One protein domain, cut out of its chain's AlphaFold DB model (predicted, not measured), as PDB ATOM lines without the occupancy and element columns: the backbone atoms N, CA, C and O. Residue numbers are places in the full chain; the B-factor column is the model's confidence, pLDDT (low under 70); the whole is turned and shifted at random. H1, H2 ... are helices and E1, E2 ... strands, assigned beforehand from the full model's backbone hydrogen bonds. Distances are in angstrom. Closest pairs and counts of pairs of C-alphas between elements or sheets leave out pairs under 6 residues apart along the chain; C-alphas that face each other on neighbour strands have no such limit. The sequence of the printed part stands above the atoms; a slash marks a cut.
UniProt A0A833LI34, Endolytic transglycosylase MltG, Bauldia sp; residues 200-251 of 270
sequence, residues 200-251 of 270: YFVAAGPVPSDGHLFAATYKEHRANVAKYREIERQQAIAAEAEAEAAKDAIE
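Overview. This is residues 200 to 251 of the 270 residues of the protein "Endolytic transglycosylase MltG" of Bauldia sp (UniProt A0A833LI34). One long helix, H1, makes the length of this model, and a small two-stranded hairpin, E1 and E2, packs beside its first part, residues 218 to 229. The far part of the helix, residues 236 to 251, sticks out free of the rest. The printed part has 52 residues with two named strands and then one named helix, in the order E1, E2, H1; the sheet, E1 - E2, is antiparallel, and the class is mostly helix. The whole is a rod spanning 52 by 20 by 7 A, only just extended and close to loose, with a radius of gyration of the C-alphas of 15.2 A.

Along the chain. Find C-alpha 200 at (26.709, -3.969, -45.429); there E1 begins, residues 200 to 203. Go on past residues 204 to 211 to C-alpha 212 at (23.314, 4.641, -42.537), where E2, residues 212 to 215, begins. H1, residues 218 to 251, starts at C-alpha 218 and runs 49.2 A to C-alpha 251 at (-15.071, 14.834, -33.888).

Arrangement. Look first at the hairpin of E1 and E2, antiparallel neighbours whose directions stand at 156 degrees. N 213 and O 202 are 2.8 A apart and N 200 and O 215 are 3.0 A apart, both within hydrogen-bond range. Next compare E1 with H1: their closest C-alphas, those of Tyr 200 and His 221, are 6.2 A apart. For E2 and H1 the closest C-alphas are those of Ala 215 and His 221, 5.4 A apart. Along H1, every O i to N i+4 pair is within hydrogen-bond range.

Size, cuts and confidence. The two C-alphas farthest apart are those of Ala 216 and Glu 251, 51.7 A. The printed part has no cut; the link from E1 to E2 is short and that from E2 to H1 is tight. The mean pLDDT of the printed part is 91.6, and no printed residue is under 70.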
ATOM      1  N   TYR A 200      28.131  -4.165 -45.616       97.56
ATOM      2  CA  TYR A 200      26.709  -3.969 -45.429       97.56
ATOM      3  C   TYR A 200      26.456  -2.568 -44.897       97.56
ATOM      4  O   TYR A 200      27.261  -2.024 -44.142       97.56
ATOM      5  N   PHE A 201      25.295  -2.034 -45.236       96.44
ATOM      6  CA  PHE A 201      24.723  -0.864 -44.596       96.44
ATOM      7  C   PHE A 201      23.210  -1.056 -44.500       96.44
ATOM      8  O   PHE A 201      22.632  -1.917 -45.166       96.44
ATOM      9  N   VAL A 202      22.586  -0.325 -43.590       93.75
ATOM     10  CA  VAL A 202      21.132  -0.241 -43.423       93.75
ATOM     11  C   VAL A 202      20.819   1.167 -42.947       93.75
ATOM     12  O   VAL A 202      21.663   1.767 -42.282       93.75
ATOM     13  N   ALA A 203      19.643   1.690 -43.280       91.62
ATOM     14  CA  ALA A 203      19.199   2.985 -42.785       91.62
ATOM     15  C   ALA A 203      19.342   3.063 -41.253       91.62
ATOM     16  O   ALA A 203      19.013   2.115 -40.529       91.62
ATOM     17  N   ALA A 204      19.887   4.175 -40.765       91.19
ATOM     18  CA  ALA A 204      20.026   4.435 -39.334       91.19
ATOM     19  C   ALA A 204      18.700   4.870 -38.704       91.19
ATOM     20  O   ALA A 204      18.479   4.652 -37.511       91.19
ATOM     21  N   GLY A 205      17.812   5.424 -39.522       88.62
ATOM     22  CA  GLY A 205      16.501   5.880 -39.123       88.62
ATOM     23  C   GLY A 205      15.556   6.033 -40.316       88.62
ATOM     24  O   GLY A 205      15.903   5.695 -41.449       88.62
ATOM     25  N   PRO A 206      14.319   6.454 -40.044       81.94
ATOM     26  CA  PRO A 206      13.240   6.533 -41.021       81.94
ATOM     27  C   PRO A 206      13.363   7.750 -41.939       81.94
ATOM     28  O   PRO A 206      12.754   7.771 -43.009       81.94
ATOM     29  N   VAL A 207      14.139   8.762 -41.538       84.81
ATOM     30  CA  VAL A 207      14.374   9.950 -42.353       84.81
ATOM     31  C   VAL A 207      15.678   9.756 -43.132       84.81
ATOM     32  O   VAL A 207      16.684   9.375 -42.537       84.81
ATOM     33  N   PRO A 208      15.730  10.067 -44.441       80.38
ATOM     34  CA  PRO A 208      16.963   9.942 -45.225       80.38
ATOM     35  C   PRO A 208      18.174  10.687 -44.637       80.38
ATOM     36  O   PRO A 208      19.309  10.268 -44.837       80.38
ATOM     37  N   SER A 209      17.944  11.777 -43.893       84.69
ATOM     38  CA  SER A 209      18.991  12.545 -43.207       84.69
ATOM     39  C   SER A 209      19.644  11.813 -42.035       84.69
ATOM     40  O   SER A 209      20.715  12.229 -41.604       84.69
ATOM     41  N   ASP A 210      19.018  10.752 -41.517       87.69
ATOM     42  CA  ASP A 210      19.575   9.946 -40.426       87.69
ATOM     43  C   ASP A 210      20.796   9.134 -40.888       87.69
ATOM     44  O   ASP A 210      21.599   8.701 -40.062       87.69
ATOM     45  N   GLY A 211      20.955   8.949 -42.203       91.00
ATOM     46  CA  GLY A 211      22.084   8.244 -42.797       91.00
ATOM     47  C   GLY A 211      22.009   6.729 -42.615       91.00
ATOM     48  O   GLY A 211      20.927   6.131 -42.577       91.00
ATOM     49  N   HIS A 212      23.172   6.090 -42.514       94.88
ATOM     50  CA  HIS A 212      23.314   4.641 -42.537       94.88
ATOM     51  C   HIS A 212      24.200   4.094 -41.415       94.88
ATOM     52  O   HIS A 212      25.229   4.644 -41.031       94.88
ATOM     53  N   LEU A 213      23.837   2.904 -40.933       95.19
ATOM     54  CA  LEU A 213      24.672   2.085 -40.064       95.19
ATOM     55  C   LEU A 213      25.456   1.070 -40.898       95.19
ATOM     56  O   LEU A 213      24.902   0.075 -41.378       95.19
ATOM     57  N   PHE A 214      26.761   1.288 -41.013       97.44
ATOM     58  CA  PHE A 214      27.677   0.401 -41.727       97.44
ATOM     59  C   PHE A 214      28.114  -0.801 -40.877       97.44
ATOM     60  O   PHE A 214      28.166  -0.740 -39.647       97.44
ATOM     61  N   ALA A 215      28.418  -1.919 -41.536       98.06
ATOM     62  CA  ALA A 215      28.880  -3.144 -40.893       98.06
ATOM     63  C   ALA A 215      29.855  -3.923 -41.786       98.06
ATOM     64  O   ALA A 215      29.648  -4.065 -42.995       98.06
ATOM     65  N   ALA A 216      30.901  -4.481 -41.171       97.69
ATOM     66  CA  ALA A 216      31.863  -5.350 -41.848       97.69
ATOM     67  C   ALA A 216      31.367  -6.802 -41.901       97.69
ATOM     68  O   ALA A 216      31.679  -7.545 -42.832       97.69
ATOM     69  N   THR A 217      30.552  -7.216 -40.923       97.00
ATOM     70  CA  THR A 217      30.053  -8.593 -40.827       97.00
ATOM     71  C   THR A 217      28.536  -8.692 -40.950       97.00
ATOM     72  O   THR A 217      27.783  -7.795 -40.569       97.00
ATOM     73  N   TYR A 218      28.061  -9.854 -41.408       95.56
ATOM     74  CA  TYR A 218      26.625 -10.134 -41.467       95.56
ATOM     75  C   TYR A 218      25.968 -10.114 -40.078       95.56
ATOM     76  O   TYR A 218      24.827  -9.681 -39.939       95.56
ATOM     77  N   LYS A 219      26.683 -10.546 -39.030       97.44
ATOM     78  CA  LYS A 219      26.174 -10.535 -37.649       97.44
ATOM     79  C   LYS A 219      25.902  -9.108 -37.163       97.44
ATOM     80  O   LYS A 219      24.835  -8.857 -36.608       97.44
ATOM     81  N   GLU A 220      26.834  -8.187 -37.394       97.69
ATOM     82  CA  GLU A 220      26.659  -6.761 -37.083       97.69
ATOM     83  C   GLU A 220      25.519  -6.156 -37.896       97.69
ATOM     84  O   GLU A 220      24.635  -5.513 -37.336       97.69
ATOM     85  N   HIS A 221      25.471  -6.446 -39.199       97.56
ATOM     86  CA  HIS A 221      24.386  -5.981 -40.054       97.56
ATOM     87  C   HIS A 221      23.016  -6.449 -39.546       97.56
ATOM     88  O   HIS A 221      22.085  -5.655 -39.451       97.56
ATOM     89  N   ARG A 222      22.887  -7.714 -39.125       96.69
ATOM     90  CA  ARG A 222      21.650  -8.241 -38.527       96.69
ATOM     91  C   ARG A 222      21.257  -7.527 -37.236       96.69
ATOM     92  O   ARG A 222      20.062  -7.349 -37.005       96.69
ATOM     93  N   ALA A 223      22.225  -7.118 -36.419       97.12
ATOM     94  CA  ALA A 223      21.960  -6.313 -35.232       97.12
ATOM     95  C   ALA A 223      21.480  -4.899 -35.607       97.12
ATOM     96  O   ALA A 223      20.512  -4.418 -35.022       97.12
ATOM     97  N   ASN A 224      22.086  -4.266 -36.615       96.69
ATOM     98  CA  ASN A 224      21.652  -2.956 -37.114       96.69
ATOM     99  C   ASN A 224      20.235  -3.019 -37.710       96.69
ATOM    100  O   ASN A 224      19.397  -2.188 -37.379       96.69
ATOM    101  N   VAL A 225      19.922  -4.063 -38.487       94.50
ATOM    102  CA  VAL A 225      18.566  -4.307 -39.014       94.50
ATOM    103  C   VAL A 225      17.548  -4.482 -37.884       94.50
ATOM    104  O   VAL A 225      16.427  -3.996 -37.986       94.50
ATOM    105  N   ALA A 226      17.908  -5.169 -36.796       94.12
ATOM    106  CA  ALA A 226      17.011  -5.326 -35.653       94.12
ATOM    107  C   ALA A 226      16.713  -3.984 -34.961       94.12
ATOM    108  O   ALA A 226      15.562  -3.751 -34.597       94.12
ATOM    109  N   LYS A 227      17.721  -3.107 -34.830       92.81
ATOM    110  CA  LYS A 227      17.552  -1.743 -34.303       92.81
ATOM    111  C   LYS A 227      16.642  -0.907 -35.201       92.81
ATOM    112  O   LYS A 227      15.680  -0.336 -34.705       92.81
ATOM    113  N   TYR A 228      16.894  -0.908 -36.510       92.19
ATOM    114  CA  TYR A 228      16.069  -0.185 -37.479       92.19
ATOM    115  C   TYR A 228      14.596  -0.614 -37.414       92.19
ATOM    116  O   TYR A 228      13.710   0.216 -37.256       92.19
ATOM    117  N   ARG A 229      14.330  -1.927 -37.392       91.06
ATOM    118  CA  ARG A 229      12.960  -2.460 -37.291       91.06
ATOM    119  C   ARG A 229      12.245  -2.108 -35.988       91.06
ATOM    120  O   ARG A 229      11.020  -2.132 -35.952       91.06
ATOM    121  N   GLU A 230      12.979  -1.902 -34.898       92.25
ATOM    122  CA  GLU A 230      12.384  -1.428 -33.645       92.25
ATOM    123  C   GLU A 230      11.950   0.033 -33.775       92.25
ATOM    124  O   GLU A 230      10.825   0.354 -33.410       92.25
ATOM    125  N   ILE A 231      12.789   0.878 -34.383       90.31
ATOM    126  CA  ILE A 231      12.456   2.280 -34.668       90.31
ATOM    127  C   ILE A 231      11.223   2.362 -35.580       90.31
ATOM    128  O   ILE A 231      10.278   3.076 -35.258       90.31
ATOM    129  N   GLU A 232      11.177   1.576 -36.662       88.69
ATOM    130  CA  GLU A 232      10.013   1.525 -37.564       88.69
ATOM    131  C   GLU A 232       8.719   1.142 -36.830       88.69
ATOM    132  O   GLU A 232       7.678   1.762 -37.040       88.69
ATOM    133  N   ARG A 233       8.769   0.140 -35.937       89.69
ATOM    134  CA  ARG A 233       7.597  -0.267 -35.142       89.69
ATOM    135  C   ARG A 233       7.115   0.850 -34.228       89.69
ATOM    136  O   ARG A 233       5.915   1.092 -34.158       89.69
ATOM    137  N   GLN A 234       8.034   1.511 -33.529       90.25
ATOM    138  CA  GLN A 234       7.694   2.601 -32.615       90.25
ATOM    139  C   GLN A 234       7.048   3.771 -33.360       90.25
ATOM    140  O   GLN A 234       6.080   4.346 -32.870       90.25
ATOM    141  N   GLN A 235       7.525   4.078 -34.567       86.88
ATOM    142  CA  GLN A 235       6.919   5.111 -35.399       86.88
ATOM    143  C   GLN A 235       5.543   4.740 -35.928       86.88
ATOM    144  O   GLN A 235       4.660   5.589 -35.917       86.88
ATOM    145  N   ALA A 236       5.336   3.495 -36.359       87.00
ATOM    146  CA  ALA A 236       4.018   3.049 -36.800       87.00
ATOM    147  C   ALA A 236       2.981   3.191 -35.675       87.00
ATOM    148  O   ALA A 236       1.896   3.716 -35.906       87.00
ATOM    149  N   ILE A 237       3.355   2.806 -34.450       90.81
ATOM    150  CA  ILE A 237       2.510   2.963 -33.257       90.81
ATOM    151  C   ILE A 237       2.245   4.447 -32.963       90.81
ATOM    152  O   ILE A 237       1.111   4.826 -32.685       90.81
ATOM    153  N   ALA A 238       3.272   5.298 -33.032       88.75
ATOM    154  CA  ALA A 238       3.119   6.731 -32.787       88.75
ATOM    155  C   ALA A 238       2.221   7.412 -33.835       88.75
ATOM    156  O   ALA A 238       1.360   8.203 -33.469       88.75
ATOM    157  N   ALA A 239       2.384   7.070 -35.115       87.88
ATOM    158  CA  ALA A 239       1.573   7.605 -36.205       87.88
ATOM    159  C   ALA A 239       0.106   7.157 -36.109       87.88
ATOM    160  O   ALA A 239      -0.794   7.938 -36.404       87.88
ATOM    161  N   GLU A 240      -0.143   5.918 -35.678       89.62
ATOM    162  CA  GLU A 240      -1.498   5.426 -35.411       89.62
ATOM    163  C   GLU A 240      -2.151   6.203 -34.259       89.62
ATOM    164  O   GLU A 240      -3.266   6.695 -34.418       89.62
ATOM    165  N   ALA A 241      -1.428   6.407 -33.153       90.38
ATOM    166  CA  ALA A 241      -1.911   7.188 -32.016       90.38
ATOM    167  C   ALA A 241      -2.169   8.664 -32.372       90.38
ATOM    168  O   ALA A 241      -3.155   9.248 -31.927       90.38
ATOM    169  N   GLU A 242      -1.309   9.277 -33.191       90.94
ATOM    170  CA  GLU A 242      -1.495  10.649 -33.674       90.94
ATOM    171  C   GLU A 242      -2.709  10.761 -34.606       90.94
ATOM    172  O   GLU A 242      -3.499  11.697 -34.485       90.94
ATOM    173  N   ALA A 243      -2.907   9.787 -35.499       87.69
ATOM    174  CA  ALA A 243      -4.069   9.748 -36.382       87.69
ATOM    175  C   ALA A 243      -5.383   9.546 -35.613       87.69
ATOM    176  O   ALA A 243      -6.404  10.112 -36.002       87.69
ATOM    177  N   GLU A 244      -5.372   8.750 -34.543       91.06
ATOM    178  CA  GLU A 244      -6.522   8.577 -33.651       91.06
ATOM    179  C   GLU A 244      -6.823   9.873 -32.888       91.06
ATOM    180  O   GLU A 244      -7.934  10.386 -32.980       91.06
ATOM    181  N   ALA A 245      -5.811  10.503 -32.282       90.12
ATOM    182  CA  ALA A 245      -5.973  11.789 -31.602       90.12
ATOM    183  C   ALA A 245      -6.475  12.908 -32.536       90.12
ATOM    184  O   ALA A 245      -7.282  13.745 -32.131       90.12
ATOM    185  N   ALA A 246      -6.023  12.928 -33.794       90.50
ATOM    186  CA  ALA A 246      -6.492  13.888 -34.791       90.50
ATOM    187  C   ALA A 246      -7.965  13.663 -35.166       90.50
ATOM    188  O   ALA A 246      -8.701  14.634 -35.339       90.50
ATOM    189  N   LYS A 247      -8.412  12.404 -35.273       90.12
ATOM    190  CA  LYS A 247      -9.831  12.085 -35.498       90.12
ATOM    191  C   LYS A 247     -10.685  12.525 -34.317       90.12
ATOM    192  O   LYS A 247     -11.664  13.230 -34.537       90.12
ATOM    193  N   ASP A 248     -10.272  12.192 -33.097       91.69
ATOM    194  CA  ASP A 248     -10.992  12.567 -31.877       91.69
ATOM    195  C   ASP A 248     -11.133  14.092 -31.748       91.69
ATOM    196  O   ASP A 248     -12.186  14.597 -31.362       91.69
ATOM    197  N   ALA A 249     -10.091  14.848 -32.110       89.44
ATOM    198  CA  ALA A 249     -10.126  16.309 -32.106       89.44
ATOM    199  C   ALA A 249     -11.117  16.875 -33.138       89.44
ATOM    200  O   ALA A 249     -11.889  17.774 -32.806       89.44
ATOM    201  N   ILE A 250     -11.131  16.328 -34.360       89.62
ATOM    202  CA  ILE A 250     -12.081  16.725 -35.410       89.62
ATOM    203  C   ILE A 250     -13.518  16.400 -34.982       89.62
ATOM    204  O   ILE A 250     -14.413  17.224 -35.161       89.62
ATOM    205  N   GLU A 251     -13.751  15.225 -34.394       88.69
ATOM    206  CA  GLU A 251     -15.071  14.834 -33.888       88.69
ATOM    207  C   GLU A 251     -15.535  15.744 -32.741       88.69
ATOM    208  O   GLU A 251     -16.699  16.147 -32.707       88.69
TER     209      GLU A 251